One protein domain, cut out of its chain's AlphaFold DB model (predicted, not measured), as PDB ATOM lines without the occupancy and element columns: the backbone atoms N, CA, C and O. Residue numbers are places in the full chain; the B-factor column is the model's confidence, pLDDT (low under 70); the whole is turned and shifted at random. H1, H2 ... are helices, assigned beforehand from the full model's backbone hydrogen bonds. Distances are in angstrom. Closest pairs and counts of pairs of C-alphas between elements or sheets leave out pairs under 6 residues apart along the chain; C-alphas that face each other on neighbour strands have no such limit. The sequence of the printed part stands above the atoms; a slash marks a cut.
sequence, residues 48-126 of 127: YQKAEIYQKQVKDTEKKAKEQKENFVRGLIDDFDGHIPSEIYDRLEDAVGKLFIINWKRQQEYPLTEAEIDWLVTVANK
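Overview. This is residues 48 to 126 of the 127 residues of an uncharacterized protein of Prevotella sp. BP1-145 (UniProt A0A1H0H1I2). A long straight arm ends in a small compact head: H1 makes the long axis, and the short helices H2 and H3 pack on its last part. H1 and H2 make a helical hairpin, H3 crosses H1 steeply, and H4 lies beyond H3; residues 48 to 65 and 121 to 126 stick out. The printed part has 79 residues with four named helices, H1 to H4 in chain order, and no named strand; its class is all helix. It is loose, with a radius of gyration of the C-alphas of 16.4 A, and spans 53 by 33 by 23 A.

Arrangement. Start with H1, residues 49 to 79, and look at its residues 69 to 73, which alone touch H2, residues 86 to 96; the closest C-alphas, of Val 73 and Leu 92, are 6.6 A apart. This hairpin has a shallow tilt of 27 degrees, opposite ways. Residues 74 to 77 of H1 alone touch H3, residues 98 to 107, at a steep tilt of 61 degrees, the same way; the closest C-alphas, of Arg 74 and Trp 104, are 7.1 A apart. H2 and H3 only just touch, and only at the corner, with 3 pairs of C-alphas within 8 A, the closest being Glu 93 and Ile 101 at 7.3 A. H4, residues 114 to 124, is close to H3 but not clearly touching, with the C-alphas of Ile 102 and Glu 116 closest at 7.1 A; it is apart from H1 and H2. Every O i to N i+4 pair is within hydrogen-bond range in H1, H3 and H4, and 6 of 7 are in H2.

Along the chain. Find C-alpha 49 at (19.006, -31.803, -54.793); from there H1 runs 44.5 A to C-alpha 79 at (41.996, -47.222, -19.986). H2 runs 15.4 A from Ser 86 to Val 96, H3 14.4 A from Lys 98 to Gln 107, and H4 15.1 A from Glu 114 to C-alpha 124 at (17.814, -34.428, -8.845).

Size, cuts and confidence. The C-alphas farthest apart, of Tyr 48 and Glu 114, are 52.9 A apart. The printed part has no cut, and no link is long. In this model residue 48 alone has a pLDDT under 70.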
ATOM      1  N   TYR A  48      17.774 -27.849 -55.971       64.75
ATOM      2  CA  TYR A  48      17.887 -28.113 -54.538       64.75
ATOM      3  C   TYR A  48      18.439 -29.495 -54.188       64.75
ATOM      4  O   TYR A  48      18.899 -29.670 -53.067       64.75
ATOM      5  N   GLN A  49      18.511 -30.455 -55.118       73.81
ATOM      6  CA  GLN A  49      19.006 -31.803 -54.793       73.81
ATOM      7  C   GLN A  49      20.453 -31.776 -54.312       73.81
ATOM      8  O   GLN A  49      20.814 -32.474 -53.371       73.81
ATOM      9  N   LYS A  50      21.297 -30.943 -54.929       77.25
ATOM     10  CA  LYS A  50      22.682 -30.778 -54.477       77.25
ATOM     11  C   LYS A  50      22.726 -30.222 -53.049       77.25
ATOM     12  O   LYS A  50      23.507 -30.710 -52.240       77.25
ATOM     13  N   ALA A  51      21.863 -29.258 -52.724       81.12
ATOM     14  CA  ALA A  51      21.760 -28.694 -51.380       81.12
ATOM     15  C   ALA A  51      21.227 -29.714 -50.358       81.12
ATOM     16  O   ALA A  51      21.793 -29.834 -49.276       81.12
ATOM     17  N   GLU A  52      20.208 -30.499 -50.709       82.94
ATOM     18  CA  GLU A  52      19.651 -31.566 -49.868       82.94
ATOM     19  C   GLU A  52      20.669 -32.682 -49.605       82.94
ATOM     20  O   GLU A  52      20.841 -33.119 -48.466       82.94
ATOM     21  N   ILE A  53      21.397 -33.111 -50.643       86.31
ATOM     22  CA  ILE A  53      22.476 -34.096 -50.525       86.31
ATOM     23  C   ILE A  53      23.565 -33.565 -49.595       86.31
ATOM     24  O   ILE A  53      23.986 -34.286 -48.691       86.31
ATOM     25  N   TYR A  54      23.995 -32.312 -49.761       87.19
ATOM     26  CA  TYR A  54      24.982 -31.721 -48.859       87.19
ATOM     27  C   TYR A  54      24.460 -31.599 -47.432       87.19
ATOM     28  O   TYR A  54      25.183 -31.937 -46.501       87.19
ATOM     29  N   GLN A  55      23.211 -31.186 -47.235       90.88
ATOM     30  CA  GLN A  55      22.627 -31.093 -45.901       90.88
ATOM     31  C   GLN A  55      22.591 -32.463 -45.214       90.88
ATOM     32  O   GLN A  55      22.887 -32.571 -44.023       90.88
ATOM     33  N   LYS A  56      22.270 -33.523 -45.963       93.00
ATOM     34  CA  LYS A  56      22.329 -34.897 -45.461       93.00
ATOM     35  C   LYS A  56      23.762 -35.314 -45.123       93.00
ATOM     36  O   LYS A  56      23.992 -35.822 -44.032       93.00
ATOM     37  N   GLN A  57      24.724 -35.045 -46.004       93.31
ATOM     38  CA  GLN A  57      26.138 -35.350 -45.762       93.31
ATOM     39  C   GLN A  57      26.693 -34.621 -44.535       93.31
ATOM     40  O   GLN A  57      27.447 -35.223 -43.772       93.31
ATOM     41  N   VAL A  58      26.314 -33.359 -44.316       95.12
ATOM     42  CA  VAL A  58      26.690 -32.593 -43.119       95.12
ATOM     43  C   VAL A  58      26.140 -33.267 -41.866       95.12
ATOM     44  O   VAL A  58      26.921 -33.591 -40.979       95.12
ATOM     45  N   LYS A  59      24.838 -33.581 -41.826       95.69
ATOM     46  CA  LYS A  59      24.224 -34.278 -40.680       95.69
ATOM     47  C   LYS A  59      24.876 -35.634 -40.404       95.69
ATOM     48  O   LYS A  59      25.149 -35.968 -39.254       95.69
ATOM     49  N   ASP A  60      25.151 -36.410 -41.451       95.62
ATOM     50  CA  ASP A  60      25.810 -37.712 -41.323       95.62
ATOM     51  C   ASP A  60      27.254 -37.565 -40.814       95.62
ATOM     52  O   ASP A  60      27.724 -38.383 -40.023       95.62
ATOM     53  N   THR A  61      27.956 -36.510 -41.234       95.19
ATOM     54  CA  THR A  61      29.330 -36.212 -40.802       95.19
ATOM     55  C   THR A  61      29.363 -35.743 -39.349       95.19
ATOM     56  O   THR A  61      30.167 -36.250 -38.572       95.19
ATOM     57  N   GLU A  62      28.461 -34.845 -38.952       95.19
ATOM     58  CA  GLU A  62      28.299 -34.396 -37.563       95.19
ATOM     59  C   GLU A  62      27.981 -35.567 -36.633       95.19
ATOM     60  O   GLU A  62      28.582 -35.699 -35.566       95.19
ATOM     61  N   LYS A  63      27.090 -36.470 -37.063       95.94
ATOM     62  CA  LYS A  63      26.765 -37.685 -36.314       95.94
ATOM     63  C   LYS A  63      27.991 -38.584 -36.138       95.94
ATOM     64  O   LYS A  63      28.287 -38.972 -35.012       95.94
ATOM     65  N   LYS A  64      28.728 -38.874 -37.215       96.25
ATOM     66  CA  LYS A  64      29.950 -39.698 -37.144       96.25
ATOM     67  C   LYS A  64      31.018 -39.065 -36.257       96.25
ATOM     68  O   LYS A  64      31.633 -39.767 -35.464       96.25
ATOM     69  N   ALA A  65      31.221 -37.752 -36.359       95.00
ATOM     70  CA  ALA A  65      32.176 -37.032 -35.522       95.00
ATOM     71  C   ALA A  65      31.785 -37.099 -34.039       95.00
ATOM     72  O   ALA A  65      32.640 -37.334 -33.184       95.00
ATOM     73  N   LYS A  66      30.489 -36.960 -33.729       95.06
ATOM     74  CA  LYS A  66      29.968 -37.133 -32.370       95.06
ATOM     75  C   LYS A  66      30.210 -38.551 -31.848       95.06
ATOM     76  O   LYS A  66      30.743 -38.699 -30.755       95.06
ATOM     77  N   GLU A  67      29.881 -39.578 -32.629       95.69
ATOM     78  CA  GLU A  67      30.096 -40.983 -32.250       95.69
ATOM     79  C   GLU A  67      31.582 -41.303 -32.032       95.69
ATOM     80  O   GLU A  67      31.940 -41.950 -31.051       95.69
ATOM     81  N   GLN A  68      32.467 -40.813 -32.903       95.62
ATOM     82  CA  GLN A  68      33.916 -40.977 -32.749       95.62
ATOM     83  C   GLN A  68      34.429 -40.320 -31.469       95.62
ATOM     84  O   GLN A  68      35.217 -40.924 -30.742       95.62
ATOM     85  N   LYS A  69      33.959 -39.105 -31.175       95.06
ATOM     86  CA  LYS A  69      34.302 -38.378 -29.952       95.06
ATOM     87  C   LYS A  69      33.839 -39.135 -28.710       95.06
ATOM     88  O   LYS A  69      34.631 -39.343 -27.802       95.06
ATOM     89  N   GLU A  70      32.588 -39.588 -28.690       96.62
ATOM     90  CA  GLU A  70      32.038 -40.389 -27.593       96.62
ATOM     91  C   GLU A  70      32.821 -41.692 -27.387       96.62
ATOM     92  O   GLU A  70      33.177 -42.012 -26.257       96.62
ATOM     93  N   ASN A  71      33.153 -42.412 -28.459       96.69
ATOM     94  CA  ASN A  71      33.934 -43.649 -28.378       96.69
ATOM     95  C   ASN A  71      35.362 -43.413 -27.876       96.69
ATOM     96  O   ASN A  71      35.862 -44.205 -27.085       96.69
ATOM     97  N   PHE A  72      36.001 -42.322 -28.299       95.44
ATOM     98  CA  PHE A  72      37.317 -41.942 -27.792       95.44
ATOM     99  C   PHE A  72      37.280 -41.663 -26.286       95.44
ATOM    100  O   PHE A  72      38.123 -42.164 -25.548       95.44
ATOM    101  N   VAL A  73      36.276 -40.911 -25.816       96.19
ATOM    102  CA  VAL A  73      36.113 -40.648 -24.380       96.19
ATOM    103  C   VAL A  73      35.865 -41.940 -23.604       96.19
ATOM    104  O   VAL A  73      36.473 -42.120 -22.557       96.19
ATOM    105  N   ARG A  74      35.024 -42.851 -24.108       96.88
ATOM    106  CA  ARG A  74      34.799 -44.165 -23.476       96.88
ATOM    107  C   ARG A  74      36.096 -44.947 -23.318       96.88
ATOM    108  O   ARG A  74      36.407 -45.337 -22.204       96.88
ATOM    109  N   GLY A  75      36.874 -45.068 -24.396       95.88
ATOM    110  CA  GLY A  75      38.171 -45.745 -24.356       95.88
ATOM    111  C   GLY A  75      39.108 -45.143 -23.310       95.88
ATOM    112  O   GLY A  75      39.694 -45.882 -22.536       95.88
ATOM    113  N   LEU A  76      39.169 -43.811 -23.201       95.31
ATOM    114  CA  LEU A  76      39.954 -43.169 -22.143       95.31
ATOM    115  C   LEU A  76      39.431 -43.483 -20.738       95.31
ATOM    116  O   LEU A  76      40.228 -43.712 -19.837       95.31
ATOM    117  N   ILE A  77      38.114 -43.466 -20.519       95.56
ATOM    118  CA  ILE A  77      37.546 -43.820 -19.211       95.56
ATOM    119  C   ILE A  77      37.942 -45.254 -18.843       95.56
ATOM    120  O   ILE A  77      38.340 -45.489 -17.703       95.56
ATOM    121  N   ASP A  78      37.850 -46.170 -19.805       96.12
ATOM    122  CA  ASP A  78      38.148 -47.589 -19.627       96.12
ATOM    123  C   ASP A  78      39.652 -47.818 -19.389       96.12
ATOM    124  O   ASP A  78      40.018 -48.529 -18.460       96.12
ATOM    125  N   ASP A  79      40.531 -47.143 -20.140       94.94
ATOM    126  CA  ASP A  79      41.996 -47.222 -19.986       94.94
ATOM    127  C   ASP A  79      42.483 -46.742 -18.604       94.94
ATOM    128  O   ASP A  79      43.558 -47.135 -18.147       94.94
ATOM    129  N   PHE A  80      41.706 -45.879 -17.942       93.81
ATOM    130  CA  PHE A  80      41.971 -45.393 -16.585       93.81
ATOM    131  C   PHE A  80      41.146 -46.118 -15.509       93.81
ATOM    132  O   PHE A  80      41.136 -45.664 -14.364       93.81
ATOM    133  N   ASP A  81      40.424 -47.192 -15.842       92.75
ATOM    134  CA  ASP A  81      39.527 -47.914 -14.925       92.75
ATOM    135  C   ASP A  81      38.551 -46.974 -14.180       92.75
ATOM    136  O   ASP A  81      38.268 -47.115 -12.988       92.75
ATOM    137  N   GLY A  82      38.081 -45.923 -14.861       90.12
ATOM    138  CA  GLY A  82      37.226 -44.881 -14.288       90.12
ATOM    139  C   GLY A  82      37.941 -43.817 -13.438       90.12
ATOM    140  O   GLY A  82      37.324 -42.798 -13.104       90.12
ATOM    141  N   HIS A  83      39.231 -43.978 -13.134       91.69
ATOM    142  CA  HIS A  83      40.050 -43.058 -12.335       91.69
ATOM    143  C   HIS A  83      40.782 -42.025 -13.201       91.69
ATOM    144  O   HIS A  83      42.006 -41.997 -13.313       91.69
ATOM    145  N   ILE A  84      40.001 -41.140 -13.812       92.00
ATOM    146  CA  ILE A  84      40.502 -40.117 -14.732       92.00
ATOM    147  C   ILE A  84      41.193 -38.984 -13.945       92.00
ATOM    148  O   ILE A  84      40.560 -38.409 -13.053       92.00
ATOM    149  N   PRO A  85      42.439 -38.603 -14.290       91.44
ATOM    150  CA  PRO A  85      43.100 -37.420 -13.734       91.44
ATOM    151  C   PRO A  85      42.285 -36.141 -13.954       91.44
ATOM    152  O   PRO A  85      41.684 -35.962 -15.015       91.44
ATOM    153  N   SER A  86      42.295 -35.222 -12.987       88.62
ATOM    154  CA  SER A  86      41.485 -33.994 -13.029       88.62
ATOM    155  C   SER A  86      41.723 -33.149 -14.284       88.62
ATOM    156  O   SER A  86      40.775 -32.668 -14.894       88.62
ATOM    157  N   GLU A  87      42.973 -33.041 -14.735       87.88
ATOM    158  CA  GLU A  87      43.365 -32.255 -15.911       87.88
ATOM    159  C   GLU A  87      42.782 -32.815 -17.214       87.88
ATOM    160  O   GLU A  87      42.606 -32.092 -18.199       87.88
ATOM    161  N   ILE A  88      42.516 -34.123 -17.231       91.25
ATOM    162  CA  ILE A  88      41.885 -34.817 -18.350       91.25
ATOM    163  C   ILE A  88      40.368 -34.731 -18.199       91.25
ATOM    164  O   ILE A  88      39.684 -34.468 -19.186       91.25
ATOM    165  N   TYR A  89      39.850 -34.899 -16.980       93.44
ATOM    166  CA  TYR A  89      38.419 -34.912 -16.691       93.44
ATOM    167  C   TYR A  89      37.704 -33.665 -17.216       93.44
ATOM    168  O   TYR A  89      36.722 -33.806 -17.941       93.44
ATOM    169  N   ASP A  90      38.235 -32.471 -16.945       92.56
ATOM    170  CA  ASP A  90      37.632 -31.209 -17.396       92.56
ATOM    171  C   ASP A  90      37.500 -31.160 -18.926       92.56
ATOM    172  O   ASP A  90      36.459 -30.794 -19.472       92.56
ATOM    173  N   ARG A  91      38.524 -31.639 -19.646       93.19
ATOM    174  CA  ARG A  91      38.495 -31.708 -21.115       93.19
ATOM    175  C   ARG A  91      37.476 -32.720 -21.628       93.19
ATOM    176  O   ARG A  91      36.882 -32.500 -22.682       93.19
ATOM    177  N   LEU A  92      37.289 -33.839 -20.925       93.88
ATOM    178  CA  LEU A  92      36.263 -34.823 -21.271       93.88
ATOM    179  C   LEU A  92      34.862 -34.268 -20.983       93.88
ATOM    180  O   LEU A  92      33.949 -34.474 -21.784       93.88
ATOM    181  N   GLU A  93      34.686 -33.532 -19.886       94.12
ATOM    182  CA  GLU A  93      33.425 -32.872 -19.554       94.12
ATOM    183  C   GLU A  93      33.048 -31.835 -20.618       94.12
ATOM    184  O   GLU A  93      31.931 -31.885 -21.131       94.12
ATOM    185  N   ASP A  94      33.979 -30.980 -21.046       93.06
ATOM    186  CA  ASP A  94      33.758 -30.039 -22.154       93.06
ATOM    187  C   ASP A  94      33.442 -30.758 -23.475       93.06
ATOM    188  O   ASP A  94      32.714 -30.266 -24.343       93.06
ATOM    189  N   ALA A  95      34.006 -31.953 -23.651       93.06
ATOM    190  CA  ALA A  95      33.847 -32.738 -24.855       93.06
ATOM    191  C   ALA A  95      32.449 -33.379 -24.960       93.06
ATOM    192  O   ALA A  95      31.789 -33.246 -25.997       93.06
ATOM    193  N   VAL A  96      32.008 -34.111 -23.942       94.81
ATOM    194  CA  VAL A  96      30.803 -34.966 -24.019       94.81
ATOM    195  C   VAL A  96      29.778 -34.685 -22.920       94.81
ATOM    196  O   VAL A  96      28.670 -35.220 -22.956       94.81
ATOM    197  N   GLY A  97      30.111 -33.810 -21.974       94.94
ATOM    198  CA  GLY A  97      29.295 -33.476 -20.817       94.94
ATOM    199  C   GLY A  97      29.474 -34.454 -19.657       94.94
ATOM    200  O   GLY A  97      29.621 -35.665 -19.837       94.94
ATOM    201  N   LYS A  98      29.363 -33.928 -18.433       94.94
ATOM    202  CA  LYS A  98      29.477 -34.689 -17.177       94.94
ATOM    203  C   LYS A  98      28.525 -35.884 -17.103       94.94
ATOM    204  O   LYS A  98      28.921 -36.971 -16.696       94.94
ATOM    205  N   LEU A  99      27.282 -35.718 -17.564       95.56
ATOM    206  CA  LEU A  99      26.286 -36.793 -17.541       95.56
ATOM    207  C   LEU A  99      26.698 -38.000 -18.397       95.56
ATOM    208  O   LEU A  99      26.422 -39.135 -18.015       95.56
ATOM    209  N   PHE A 100      27.356 -37.775 -19.540       96.62
ATOM    210  CA  PHE A 100      27.827 -38.865 -20.396       96.62
ATOM    211  C   PHE A 100      28.895 -39.700 -19.682       96.62
ATOM    212  O   PHE A 100      28.791 -40.926 -19.656       96.62
ATOM    213  N   ILE A 101      29.873 -39.033 -19.060       96.31
ATOM    214  CA  ILE A 101      30.959 -39.678 -18.307       96.31
ATOM    215  C   ILE A 101      30.381 -40.513 -17.163       96.31
ATOM    216  O   ILE A 101      30.692 -41.696 -17.043       96.31
ATOM    217  N   ILE A 102      29.489 -39.918 -16.365       96.31
ATOM    218  CA  ILE A 102      28.824 -40.595 -15.247       96.31
ATOM    219  C   ILE A 102      28.049 -41.821 -15.737       96.31
ATOM    220  O   ILE A 102      28.200 -42.904 -15.176       96.31
ATOM    221  N   ASN A 103      27.240 -41.680 -16.792       96.38
ATOM    222  CA  ASN A 103      26.456 -42.791 -17.329       96.38
ATOM    223  C   ASN A 103      27.348 -43.941 -17.802       96.38
ATOM    224  O   ASN A 103      27.030 -45.096 -17.529       96.38
ATOM    225  N   TRP A 104      28.457 -43.639 -18.480       97.00
ATOM    226  CA  TRP A 104      29.397 -44.665 -18.921       97.00
ATOM    227  C   TRP A 104      30.072 -45.366 -17.740       97.00
ATOM    228  O   TRP A 104      30.030 -46.591 -17.665       97.00
ATOM    229  N   LYS A 105      30.582 -44.607 -16.757       96.50
ATOM    230  CA  LYS A 105      31.131 -45.177 -15.516       96.50
ATOM    231  C   LYS A 105      30.137 -46.107 -14.830       96.50
ATOM    232  O   LYS A 105      30.504 -47.197 -14.418       96.50
ATOM    233  N   ARG A 106      28.860 -45.719 -14.751       95.94
ATOM    234  CA  ARG A 106      27.810 -46.572 -14.174       95.94
ATOM    235  C   ARG A 106      27.549 -47.840 -14.980       95.94
ATOM    236  O   ARG A 106      27.274 -48.861 -14.364       95.94
ATOM    237  N   GLN A 107      27.611 -47.780 -16.311       96.19
ATOM    238  CA  GLN A 107      27.449 -48.955 -17.176       96.19
ATOM    239  C   GLN A 107      28.593 -49.959 -17.013       96.19
ATOM    240  O   GLN A 107      28.333 -51.156 -17.047       96.19
ATOM    241  N   GLN A 108      29.818 -49.473 -16.812       96.19
ATOM    242  CA  GLN A 108      31.006 -50.302 -16.570       96.19
ATOM    243  C   GLN A 108      31.254 -50.587 -15.078       96.19
ATOM    244  O   GLN A 108      32.293 -51.121 -14.712       96.19
ATOM    245  N   GLU A 109      30.315 -50.211 -14.202       95.94
ATOM    246  CA  GLU A 109      30.398 -50.384 -12.744       95.94
ATOM    247  C   GLU A 109      31.607 -49.702 -12.070       95.94
ATOM    248  O   GLU A 109      31.956 -50.015 -10.930       95.94
ATOM    249  N   TYR A 110      32.200 -48.699 -12.721       95.69
ATOM    250  CA  TYR A 110      33.263 -47.886 -12.142       95.69
ATOM    251  C   TYR A 110      32.753 -47.001 -10.992       95.69
ATOM    252  O   TYR A 110      31.604 -46.523 -11.014       95.69
ATOM    253  N   PRO A 111      33.603 -46.736  -9.979       92.88
ATOM    254  CA  PRO A 111      33.240 -45.866  -8.874       92.88
ATOM    255  C   PRO A 111      33.005 -44.434  -9.368       92.88
ATOM    256  O   PRO A 111      33.760 -43.887 -10.176       92.88
ATOM    257  N   LEU A 112      31.944 -43.817  -8.850       94.31
ATOM    258  CA  LEU A 112      31.746 -42.381  -8.990       94.31
ATOM    259  C   LEU A 112      32.523 -41.660  -7.894       94.31
ATOM    260  O   LEU A 112      32.625 -42.139  -6.765       94.31
ATOM    261  N   THR A 113      33.045 -40.494  -8.235       93.12
ATOM    262  CA  THR A 113      33.632 -39.567  -7.268       93.12
ATOM    263  C   THR A 113      32.534 -38.877  -6.457       93.12
ATOM    264  O   THR A 113      31.413 -38.704  -6.939       93.12
ATOM    265  N   GLU A 114      32.864 -38.415  -5.250       93.56
ATOM    266  CA  GLU A 114      31.940 -37.623  -4.421       93.56
ATOM    267  C   GLU A 114      31.397 -36.401  -5.180       93.56
ATOM    268  O   GLU A 114      30.200 -36.142  -5.174       93.56
ATOM    269  N   ALA A 115      32.247 -35.719  -5.956       92.12
ATOM    270  CA  ALA A 115      31.832 -34.578  -6.775       92.12
ATOM    271  C   ALA A 115      30.781 -34.945  -7.844       92.12
ATOM    272  O   ALA A 115      29.873 -34.160  -8.127       92.12
ATOM    273  N   GLU A 116      30.881 -36.134  -8.448       94.56
ATOM    274  CA  GLU A 116      29.884 -36.640  -9.400       94.56
ATOM    275  C   GLU A 116      28.560 -36.974  -8.697       94.56
ATOM    276  O   GLU A 116      27.488 -36.690  -9.238       94.56
ATOM    277  N   ILE A 117      28.622 -37.531  -7.485       94.75
ATOM    278  CA  ILE A 117      27.448 -37.849  -6.661       94.75
ATOM    279  C   ILE A 117      26.740 -36.561  -6.215       94.75
ATOM    280  O   ILE A 117      25.535 -36.423  -6.437       94.75
ATOM    281  N   ASP A 118      27.473 -35.589  -5.676       95.62
ATOM    282  CA  ASP A 118      26.943 -34.284  -5.258       95.62
ATOM    283  C   ASP A 118      26.273 -33.544  -6.418       95.62
ATOM    284  O   ASP A 118      25.196 -32.945  -6.278       95.62
ATOM    285  N   TRP A 119      26.885 -33.616  -7.603       94.94
ATOM    286  CA  TRP A 119      26.308 -33.058  -8.816       94.94
ATOM    287  C   TRP A 119      24.987 -33.748  -9.184       94.94
ATOM    288  O   TRP A 119      24.002 -33.056  -9.454       94.94
ATOM    289  N   LEU A 120      24.916 -35.085  -9.136       94.25
ATOM    290  CA  LEU A 120      23.679 -35.835  -9.392       94.25
ATOM    291  C   LEU A 120      22.570 -35.476  -8.397       94.25
ATOM    292  O   LEU A 120      21.434 -35.254  -8.815       94.25
ATOM    293  N   VAL A 121      22.891 -35.376  -7.103       93.94
ATOM    294  CA  VAL A 121      21.944 -34.964  -6.053       93.94
ATOM    295  C   VAL A 121      21.429 -33.550  -6.324       93.94
ATOM    296  O   VAL A 121      20.224 -33.300  -6.268       93.94
ATOM    297  N   THR A 122      22.316 -32.628  -6.700       94.44
ATOM    298  CA  THR A 122      21.943 -31.254  -7.063       94.44
ATOM    299  C   THR A 122      21.013 -31.215  -8.275       94.44
ATOM    300  O   THR A 122      20.055 -30.444  -8.292       94.44
ATOM    301  N   VAL A 123      21.274 -32.027  -9.302       91.94
ATOM    302  CA  VAL A 123      20.416 -32.123 -10.494       91.94
ATOM    303  C   VAL A 123      19.065 -32.755 -10.154       91.94
ATOM    304  O   VAL A 123      18.041 -32.295 -10.657       91.94
ATOM    305  N   ALA A 124      19.041 -33.773  -9.291       90.12
ATOM    306  CA  ALA A 124      17.814 -34.428  -8.845       90.12
ATOM    307  C   ALA A 124      16.910 -33.480  -8.041       90.12
ATOM    308  O   ALA A 124      15.708 -33.453  -8.279       90.12
ATOM    309  N   ASN A 125      17.489 -32.654  -7.166       91.62
ATOM    310  CA  ASN A 125      16.762 -31.685  -6.335       91.62
ATOM    311  C   ASN A 125      16.284 -30.433  -7.093       91.62
ATOM    312  O   ASN A 125      15.581 -29.602  -6.525       91.62
ATOM    313  N   LYS A 126      16.695 -30.258  -8.354       85.69
ATOM    314  CA  LYS A 126      16.240 -29.163  -9.229       85.69
ATOM    315  C   LYS A 126      14.992 -29.520 -10.048       85.69
ATOM    316  O   LYS A 126      14.550 -28.685 -10.838       85.69
TER     317      LYS A 126